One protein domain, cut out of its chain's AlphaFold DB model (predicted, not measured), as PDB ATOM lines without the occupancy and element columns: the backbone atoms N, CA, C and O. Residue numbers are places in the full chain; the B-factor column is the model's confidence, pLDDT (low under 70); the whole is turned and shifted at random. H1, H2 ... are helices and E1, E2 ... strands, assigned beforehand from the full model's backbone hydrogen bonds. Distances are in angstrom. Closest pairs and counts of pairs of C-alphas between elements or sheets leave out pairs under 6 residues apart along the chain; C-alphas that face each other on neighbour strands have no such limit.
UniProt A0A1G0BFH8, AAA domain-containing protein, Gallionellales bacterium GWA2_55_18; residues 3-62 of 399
ATOM      1  N   PHE A   3     -25.431 -23.534  -4.033       90.31
ATOM      2  CA  PHE A   3     -24.717 -22.501  -3.294       90.31
ATOM      3  C   PHE A   3     -25.617 -22.018  -2.165       90.31
ATOM      4  O   PHE A   3     -26.776 -21.685  -2.413       90.31
ATOM      5  N   VAL A   4     -25.092 -22.023  -0.946       88.31
ATOM      6  CA  VAL A   4     -25.762 -21.477   0.229       88.31
ATOM      7  C   VAL A   4     -24.892 -20.344   0.745       88.31
ATOM      8  O   VAL A   4     -23.756 -20.578   1.152       88.31
ATOM      9  N   ASP A   5     -25.412 -19.127   0.669       86.12
ATOM     10  CA  ASP A   5     -24.774 -17.951   1.257       86.12
ATOM     11  C   ASP A   5     -25.265 -17.753   2.693       86.12
ATOM     12  O   ASP A   5     -26.347 -18.235   3.039       86.12
ATOM     13  N   GLU A   6     -24.478 -17.056   3.512       83.25
ATOM     14  CA  GLU A   6     -24.805 -16.746   4.913       83.25
ATOM     15  C   GLU A   6     -25.268 -17.984   5.714       83.25
ATOM     16  O   GLU A   6     -26.283 -17.970   6.421       83.25
ATOM     17  N   CYS A   7     -24.518 -19.089   5.601       86.88
ATOM     18  CA  CYS A   7     -24.838 -20.373   6.232       86.88
ATOM     19  C   CYS A   7     -25.143 -20.264   7.736       86.88
ATOM     20  O   CYS A   7     -25.934 -21.050   8.251       86.88
ATOM     21  N   GLU A   8     -24.554 -19.306   8.452       80.81
ATOM     22  CA  GLU A   8     -24.801 -19.053   9.874       80.81
ATOM     23  C   GLU A   8     -26.266 -18.713  10.199       80.81
ATOM     24  O   GLU A   8     -26.744 -19.046  11.285       80.81
ATOM     25  N   GLY A   9     -26.998 -18.098   9.263       77.31
ATOM     26  CA  GLY A   9     -28.410 -17.755   9.441       77.31
ATOM     27  C   GLY A   9     -29.343 -18.963   9.327       77.31
ATOM     28  O   GLY A   9     -30.435 -18.956   9.889       77.31
ATOM     29  N   VAL A  10     -28.903 -20.013   8.630       80.19
ATOM     30  CA  VAL A  10     -29.713 -21.200   8.298       80.19
ATOM     31  C   VAL A  10     -29.286 -22.426   9.108       80.19
ATOM     32  O   VAL A  10     -30.112 -23.263   9.463       80.19
ATOM     33  N   PHE A  11     -27.994 -22.532   9.418       84.69
ATOM     34  CA  PHE A  11     -27.360 -23.711  10.004       84.69
ATOM     35  C   PHE A  11     -26.721 -23.428  11.367       84.69
ATOM     36  O   PHE A  11     -25.683 -24.005  11.694       84.69
ATOM     37  N   SER A  12     -27.299 -22.524  12.156       77.62
ATOM     38  CA  SER A  12     -26.767 -22.158  13.472       77.62
ATOM     39  C   SER A  12     -26.798 -23.322  14.477       77.62
ATOM     40  O   SER A  12     -27.596 -24.253  14.366       77.62
ATOM     41  N   ARG A  13     -25.897 -23.286  15.471       73.69
ATOM     42  CA  ARG A  13     -25.788 -24.317  16.519       73.69
ATOM     43  C   ARG A  13     -27.109 -24.550  17.252       73.69
ATOM     44  O   ARG A  13     -27.676 -23.623  17.821       73.69
ATOM     45  N   ARG A  14     -27.497 -25.824  17.357       62.88
ATOM     46  CA  ARG A  14     -28.598 -26.300  18.208       62.88
ATOM     47  C   ARG A  14     -28.373 -25.952  19.689       62.88
ATOM     48  O   ARG A  14     -27.268 -26.132  20.203       62.88
ATOM     49  N   GLY A  15     -29.417 -25.477  20.376       55.44
ATOM     50  CA  GLY A  15     -29.410 -25.198  21.824       55.44
ATOM     51  C   GLY A  15     -28.732 -23.899  22.304       55.44
ATOM     52  O   GLY A  15     -28.530 -23.735  23.507       55.44
ATOM     53  N   GLY A  16     -28.371 -22.973  21.412       56.81
ATOM     54  CA  GLY A  16     -27.968 -21.604  21.764       56.81
ATOM     55  C   GLY A  16     -29.145 -20.700  22.176       56.81
ATOM     56  O   GLY A  16     -30.306 -20.995  21.896       56.81
ATOM     57  N   VAL A  17     -28.843 -19.559  22.809       51.34
ATOM     58  CA  VAL A  17     -29.826 -18.620  23.406       51.34
ATOM     59  C   VAL A  17     -30.851 -18.061  22.393       51.34
ATOM     60  O   VAL A  17     -31.929 -17.643  22.799       51.34
ATOM     61  N   ASN A  18     -30.553 -18.119  21.087       49.25
ATOM     62  CA  ASN A  18     -31.414 -17.652  19.987       49.25
ATOM     63  C   ASN A  18     -31.878 -18.769  19.026       49.25
ATOM     64  O   ASN A  18     -32.346 -18.470  17.929       49.25
ATOM     65  N   THR A  19     -31.717 -20.046  19.379       56.38
ATOM     66  CA  THR A  19     -32.134 -21.148  18.491       56.38
ATOM     67  C   THR A  19     -33.614 -21.435  18.687       56.38
ATOM     68  O   THR A  19     -34.011 -21.957  19.726       56.38
ATOM     69  N   ASP A  20     -34.423 -21.081  17.694       67.44
ATOM     70  CA  ASP A  20     -35.840 -21.437  17.661       67.44
ATOM     71  C   ASP A  20     -36.017 -22.844  17.066       67.44
ATOM     72  O   ASP A  20     -35.176 -23.306  16.285       67.44
ATOM     73  N   SER A  21     -37.116 -23.533  17.388       74.06
ATOM     74  CA  SER A  21     -37.350 -24.929  16.965       74.06
ATOM     75  C   SER A  21     -37.310 -25.115  15.441       74.06
ATOM     76  O   SER A  21     -37.008 -26.196  14.939       74.06
ATOM     77  N   PHE A  22     -37.580 -24.037  14.703       76.94
ATOM     78  CA  PHE A  22     -37.514 -23.973  13.247       76.94
ATOM     79  C   PHE A  22     -36.097 -24.183  12.690       76.94
ATOM     80  O   PHE A  22     -35.916 -24.900  11.707       76.94
ATOM     81  N   VAL A  23     -35.075 -23.600  13.324       78.19
ATOM     82  CA  VAL A  23     -33.676 -23.745  12.880       78.19
ATOM     83  C   VAL A  23     -33.214 -25.191  13.054       78.19
ATOM     84  O   VAL A  23     -32.550 -25.750  12.182       78.19
ATOM     85  N   GLU A  24     -33.613 -25.832  14.154       80.00
ATOM     86  CA  GLU A  24     -33.270 -27.231  14.402       80.00
ATOM     87  C   GLU A  24     -33.894 -28.166  13.357       80.00
ATOM     88  O   GLU A  24     -33.226 -29.088  12.879       80.00
ATOM     89  N   GLU A  25     -35.144 -27.910  12.960       83.75
ATOM     90  CA  GLU A  25     -35.843 -28.663  11.914       83.75
ATOM     91  C   GLU A  25     -35.175 -28.493  10.541       83.75
ATOM     92  O   GLU A  25     -35.013 -29.474   9.805       83.75
ATOM     93  N   ILE A  26     -34.712 -27.281  10.213       85.88
ATOM     94  CA  ILE A  26     -33.949 -27.010   8.985       85.88
ATOM     95  C   ILE A  26     -32.639 -27.794   8.976       85.88
ATOM     96  O   ILE A  26     -32.344 -28.478   7.994       85.88
ATOM     97  N   VAL A  27     -31.863 -27.733  10.061       86.56
ATOM     98  CA  VAL A  27     -30.586 -28.453  10.173       86.56
ATOM     99  C   VAL A  27     -30.808 -29.959  10.026       86.56
ATOM    100  O   VAL A  27     -30.096 -30.612   9.263       86.56
ATOM    101  N   GLN A  28     -31.814 -30.526  10.699       86.81
ATOM    102  CA  GLN A  28     -32.132 -31.952  10.579       86.81
ATOM    103  C   GLN A  28     -32.563 -32.336   9.160       86.81
ATOM    104  O   GLN A  28     -32.081 -33.335   8.621       86.81
ATOM    105  N   SER A  29     -33.428 -31.533   8.540       88.25
ATOM    106  CA  SER A  29     -33.902 -31.768   7.176       88.25
ATOM    107  C   SER A  29     -32.758 -31.705   6.168       88.25
ATOM    108  O   SER A  29     -32.652 -32.569   5.297       88.25
ATOM    109  N   PHE A  30     -31.862 -30.726   6.307       88.06
ATOM    110  CA  PHE A  30     -30.686 -30.593   5.454       88.06
ATOM    111  C   PHE A  30     -29.754 -31.801   5.584       88.06
ATOM    112  O   PHE A  30     -29.340 -32.360   4.572       88.06
ATOM    113  N   LEU A  31     -29.471 -32.250   6.812       88.56
ATOM    114  CA  LEU A  31     -28.638 -33.431   7.056       88.56
ATOM    115  C   LEU A  31     -29.250 -34.700   6.453       88.56
ATOM    116  O   LEU A  31     -28.539 -35.474   5.819       88.56
ATOM    117  N   ALA A  32     -30.565 -34.889   6.584       88.81
ATOM    118  CA  ALA A  32     -31.257 -36.034   5.995       88.81
ATOM    119  C   ALA A  32     -31.172 -36.039   4.458       88.81
ATOM    120  O   ALA A  32     -30.968 -37.093   3.856       88.81
ATOM    121  N   GLN A  33     -31.295 -34.870   3.817       87.62
ATOM    122  CA  GLN A  33     -31.122 -34.743   2.367       87.62
ATOM    123  C   GLN A  33     -29.668 -34.967   1.940       87.62
ATOM    124  O   GLN A  33     -29.425 -35.637   0.939       87.62
ATOM    125  N   TRP A  34     -28.709 -34.452   2.715       87.44
ATOM    126  CA  TRP A  34     -27.286 -34.644   2.451       87.44
ATOM    127  C   TRP A  34     -26.892 -36.120   2.510       87.44
ATOM    128  O   TRP A  34     -26.293 -36.657   1.579       87.44
ATOM    129  N   ASP A  35     -27.271 -36.801   3.590       85.88
ATOM    130  CA  ASP A  35     -26.957 -38.214   3.796       85.88
ATOM    131  C   ASP A  35     -27.745 -39.113   2.808       85.88
ATOM    132  O   ASP A  35     -27.358 -40.253   2.543       85.88
ATOM    133  N   GLY A  36     -28.820 -38.583   2.208       83.25
ATOM    134  CA  GLY A  36     -29.618 -39.215   1.156       83.25
ATOM    135  C   GLY A  36     -29.026 -39.143  -0.259       83.25
ATOM    136  O   GLY A  36     -29.573 -39.777  -1.168       83.25
ATOM    137  N   PHE A  37     -27.921 -38.417  -0.489       78.94
ATOM    138  CA  PHE A  37     -27.270 -38.396  -1.803       78.94
ATOM    139  C   PHE A  37     -26.740 -39.793  -2.175       78.94
ATOM    140  O   PHE A  37     -25.847 -40.352  -1.537       78.94
ATOM    141  N   THR A  38     -27.288 -40.378  -3.242       68.12
ATOM    142  CA  THR A  38     -26.855 -41.691  -3.746       68.12
ATOM    143  C   THR A  38     -25.650 -41.562  -4.682       68.12
ATOM    144  O   THR A  38     -25.458 -40.544  -5.340       68.12
ATOM    145  N   LYS A  39     -24.850 -42.632  -4.814       61.94
ATOM    146  CA  LYS A  39     -23.616 -42.672  -5.635       61.94
ATOM    147  C   LYS A  39     -23.800 -42.348  -7.134       61.94
ATOM    148  O   LYS A  39     -22.809 -42.300  -7.854       61.94
ATOM    149  N   GLN A  40     -25.032 -42.177  -7.620       60.75
ATOM    150  CA  GLN A  40     -25.343 -41.926  -9.033       60.75
ATOM    151  C   GLN A  40     -25.537 -40.440  -9.380       60.75
ATOM    152  O   GLN A  40     -25.638 -40.113 -10.561       60.75
ATOM    153  N   THR A  41     -25.551 -39.530  -8.399       65.94
ATOM    154  CA  THR A  41     -25.686 -38.084  -8.631       65.94
ATOM    155  C   THR A  41     -24.470 -37.319  -8.112       65.94
ATOM    156  O   THR A  41     -24.131 -37.365  -6.934       65.94
ATOM    157  N   THR A  42     -23.801 -36.571  -8.995       76.75
ATOM    158  CA  THR A  42     -22.707 -35.666  -8.608       76.75
ATOM    159  C   THR A  42     -23.286 -34.297  -8.259       76.75
ATOM    160  O   THR A  42     -23.494 -33.455  -9.133       76.75
ATOM    161  N   VAL A  43     -23.568 -34.070  -6.977       82.81
ATOM    162  CA  VAL A  43     -24.009 -32.766  -6.464       82.81
ATOM    163  C   VAL A  43     -22.848 -32.105  -5.729       82.81
ATOM    164  O   VAL A  43     -22.309 -32.662  -4.781       82.81
ATOM    165  N   TRP A  44     -22.463 -30.912  -6.180       86.38
ATOM    166  CA  TRP A  44     -21.519 -30.043  -5.476       86.38
ATOM    167  C   TRP A  44     -22.290 -29.044  -4.630       86.38
ATOM    168  O   TRP A  44     -23.136 -28.336  -5.183       86.38
ATOM    169  N   VAL A  45     -21.989 -28.976  -3.337       88.12
ATOM    170  CA  VAL A  45     -22.552 -27.982  -2.421       88.12
ATOM    171  C   VAL A  45     -21.432 -27.065  -1.952       88.12
ATOM    172  O   VAL A  45     -20.403 -27.536  -1.477       88.12
ATOM    173  N   VAL A  46     -21.635 -25.764  -2.112       92.06
ATOM    174  CA  VAL A  46     -20.717 -24.715  -1.675       92.06
ATOM    175  C   VAL A  46     -21.457 -23.871  -0.647       92.06
ATOM    176  O   VAL A  46     -22.524 -23.340  -0.946       92.06
ATOM    177  N   GLY A  47     -20.912 -23.785   0.561       90.81
ATOM    178  CA  GLY A  47     -21.414 -22.917   1.621       90.81
ATOM    179  C   GLY A  47     -20.476 -21.732   1.819       90.81
ATOM    180  O   GLY A  47     -19.261 -21.918   1.806       90.81
ATOM    181  N   ALA A  48     -21.027 -20.539   2.019       89.62
ATOM    182  CA  ALA A  48     -20.285 -19.358   2.437       89.62
ATOM    183  C   ALA A  48     -20.772 -18.897   3.815       89.62
ATOM    184  O   ALA A  48     -21.958 -18.971   4.132       89.62
ATOM    185  N   THR A  49     -19.839 -18.468   4.661       84.88
ATOM    186  CA  THR A  49     -20.134 -17.956   6.001       84.88
ATOM    187  C   THR A  49     -19.058 -16.980   6.434       84.88
ATOM    188  O   THR A  49     -17.878 -17.201   6.158       84.88
ATOM    189  N   ASN A  50     -19.454 -15.936   7.157       73.38
ATOM    190  CA  ASN A  50     -18.501 -15.069   7.851       73.38
ATOM    191  C   ASN A  50     -18.207 -15.573   9.274       73.38
ATOM    192  O   ASN A  50     -17.222 -15.166   9.886       73.38
ATOM    193  N   ARG A  51     -19.050 -16.472   9.804       73.31
ATOM    194  CA  ARG A  51     -19.051 -16.915  11.205       73.31
ATOM    195  C   ARG A  51     -19.132 -18.434  11.303       73.31
ATOM    196  O   ARG A  51     -20.128 -19.006  11.746       73.31
ATOM    197  N   ARG A  52     -18.043 -19.101  10.909       80.19
ATOM    198  CA  ARG A  52     -17.910 -20.569  10.962       80.19
ATOM    199  C   ARG A  52     -18.283 -21.142  12.326       80.19
ATOM    200  O   ARG A  52     -18.891 -22.202  12.414       80.19
ATOM    201  N   ASP A  53     -17.869 -20.477  13.394       74.19
ATOM    202  CA  ASP A  53     -18.043 -20.958  14.756       74.19
ATOM    203  C   ASP A  53     -19.516 -21.033  15.184       74.19
ATOM    204  O   ASP A  53     -19.837 -21.837  16.064       74.19
ATOM    205  N   LEU A  54     -20.399 -20.271  14.531       77.50
ATOM    206  CA  LEU A  54     -21.843 -20.343  14.729       77.50
ATOM    207  C   LEU A  54     -22.508 -21.521  14.023       77.50
ATOM    208  O   LEU A  54     -23.636 -21.857  14.382       77.50
ATOM    209  N   ILE A  55     -21.847 -22.150  13.052       85.62
ATOM    210  CA  ILE A  55     -22.433 -23.259  12.299       85.62
ATOM    211  C   ILE A  55     -22.476 -24.522  13.165       85.62
ATOM    212  O   ILE A  55     -21.553 -24.826  13.929       85.62
ATOM    213  N   ASP A  56     -23.569 -25.274  13.041       86.38
ATOM    214  CA  ASP A  56     -23.751 -26.572  13.673       86.38
ATOM    215  C   ASP A  56     -22.612 -27.535  13.276       86.38
ATOM    216  O   ASP A  56     -22.382 -27.773  12.083       86.38
ATOM    217  N   PRO A  57     -21.898 -28.138  14.245       86.19
ATOM    218  CA  PRO A  57     -20.784 -29.035  13.951       86.19
ATOM    219  C   PRO A  57     -21.157 -30.219  13.053       86.19
ATOM    220  O   PRO A  57     -20.309 -30.702  12.303       86.19
ATOM    221  N   ALA A  58     -22.413 -30.688  13.098       88.06
ATOM    222  CA  ALA A  58     -22.855 -31.767  12.226       88.06
ATOM    223  C   ALA A  58     -22.950 -31.313  10.768       88.06
ATOM    224  O   ALA A  58     -22.678 -32.121   9.890       88.06
ATOM    225  N   ILE A  59     -23.298 -30.049  10.506       89.69
ATOM    226  CA  ILE A  59     -23.300 -29.465   9.159       89.69
ATOM    227  C   ILE A  59     -21.862 -29.323   8.663       89.69
ATOM    228  O   ILE A  59     -21.546 -29.808   7.579       89.69
ATOM    229  N   LEU A  60     -20.974 -28.748   9.482       88.25
ATOM    230  CA  LEU A  60     -19.555 -28.603   9.138       88.25
ATOM    231  C   LEU A  60     -18.916 -29.948   8.773       88.25
ATOM    232  O   LEU A  60     -18.194 -30.031   7.788       88.25
ATOM    233  N   SER A  61     -19.251 -31.029   9.487       88.62
ATOM    234  CA  SER A  61     -18.683 -32.354   9.215       88.62
ATOM    235  C   SER A  61     -19.066 -32.955   7.854       88.62
ATOM    236  O   SER A  61     -18.550 -34.016   7.505       88.62
ATOM    237  N   ARG A  62     -20.021 -32.361   7.121       88.81
ATOM    238  CA  ARG A  62     -20.439 -32.806   5.780       88.81
ATOM    239  C   ARG A  62     -19.683 -32.090   4.665       88.81
ATOM    240  O   ARG A  62     -19.558 -32.643   3.574       88.81
TER     241      ARG A  62
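This is residues 3 to 62 of the 399 residues of the protein "AAA domain-containing protein" of Gallionellales bacterium GWA2_55_18 (UniProt A0A1G0BFH8). One long helix, H2, makes one side of an elongated model; beyond its end residues 36 to 42 stick out as a loop, and the chain folds back through the short strand E1 along the other side. The short helix H1 meets H2 at its residues 23 to 27, and the short helix H3 meets it at residues 27 to 31, with H3 off to one side of both H2 and E1, so placed that the centres of H2, E1 and H3 make a triangle. The printed part has 60 residues, with three named helices and one named strand in the order H1, H2, E1, H3; under half of its residues are in named elements, and the class is mostly helix. It is compact, with a radius of gyration of the C-alphas of 11.9 A, and spans 40 by 22 by 16 A.

H2, residues 21 to 35, is the longest helix. H1, residues 7 to 10, only just touches H2, with 3 pairs of C-alphas within 8 A; the closest are those of Val 10 and Val 23, 6.6 A apart, and H2 touches it with residues 23 to 27 alone. H3, residues 57 to 60, only just touches H2, also with 3 pairs; the closest C-alphas are those of Leu 31 and Ile 59, 7.0 A apart, and H2 touches it with residues 27 to 31 alone. H1 and H3 are apart. E1, residues 45 to 47, pairs with no named strand, but residues 3 to 4 pair in parallel with its residues 46 to 47. E1 is apart from H2 and from H3. The closest C-alphas of H1 and E1, those of Cys 7 and Gly 47, are 6.3 A apart. In H2 every O i to N i+4 pair is within hydrogen-bond range; H1 and H3 are too short for such a pair.

H2 runs 21.4 A from C-alpha 21 at (-37.350, -24.929, 16.965) to C-alpha 35 at (-26.957, -38.214, 3.796). H1 measures 5.4 A, E1 6.6 A and H3 5.0 A, ending with C-alpha 60 at (-19.555, -28.603, 9.138).

The C-alphas farthest apart, of Val 17 and Gln 40, are 40.2 A apart. The printed part has no cut, and its three links are short. Residues 36 to 42 stand free. Mean pLDDT of the printed part is 79.4, and residues 14 to 20 and 38 to 41 are under 70.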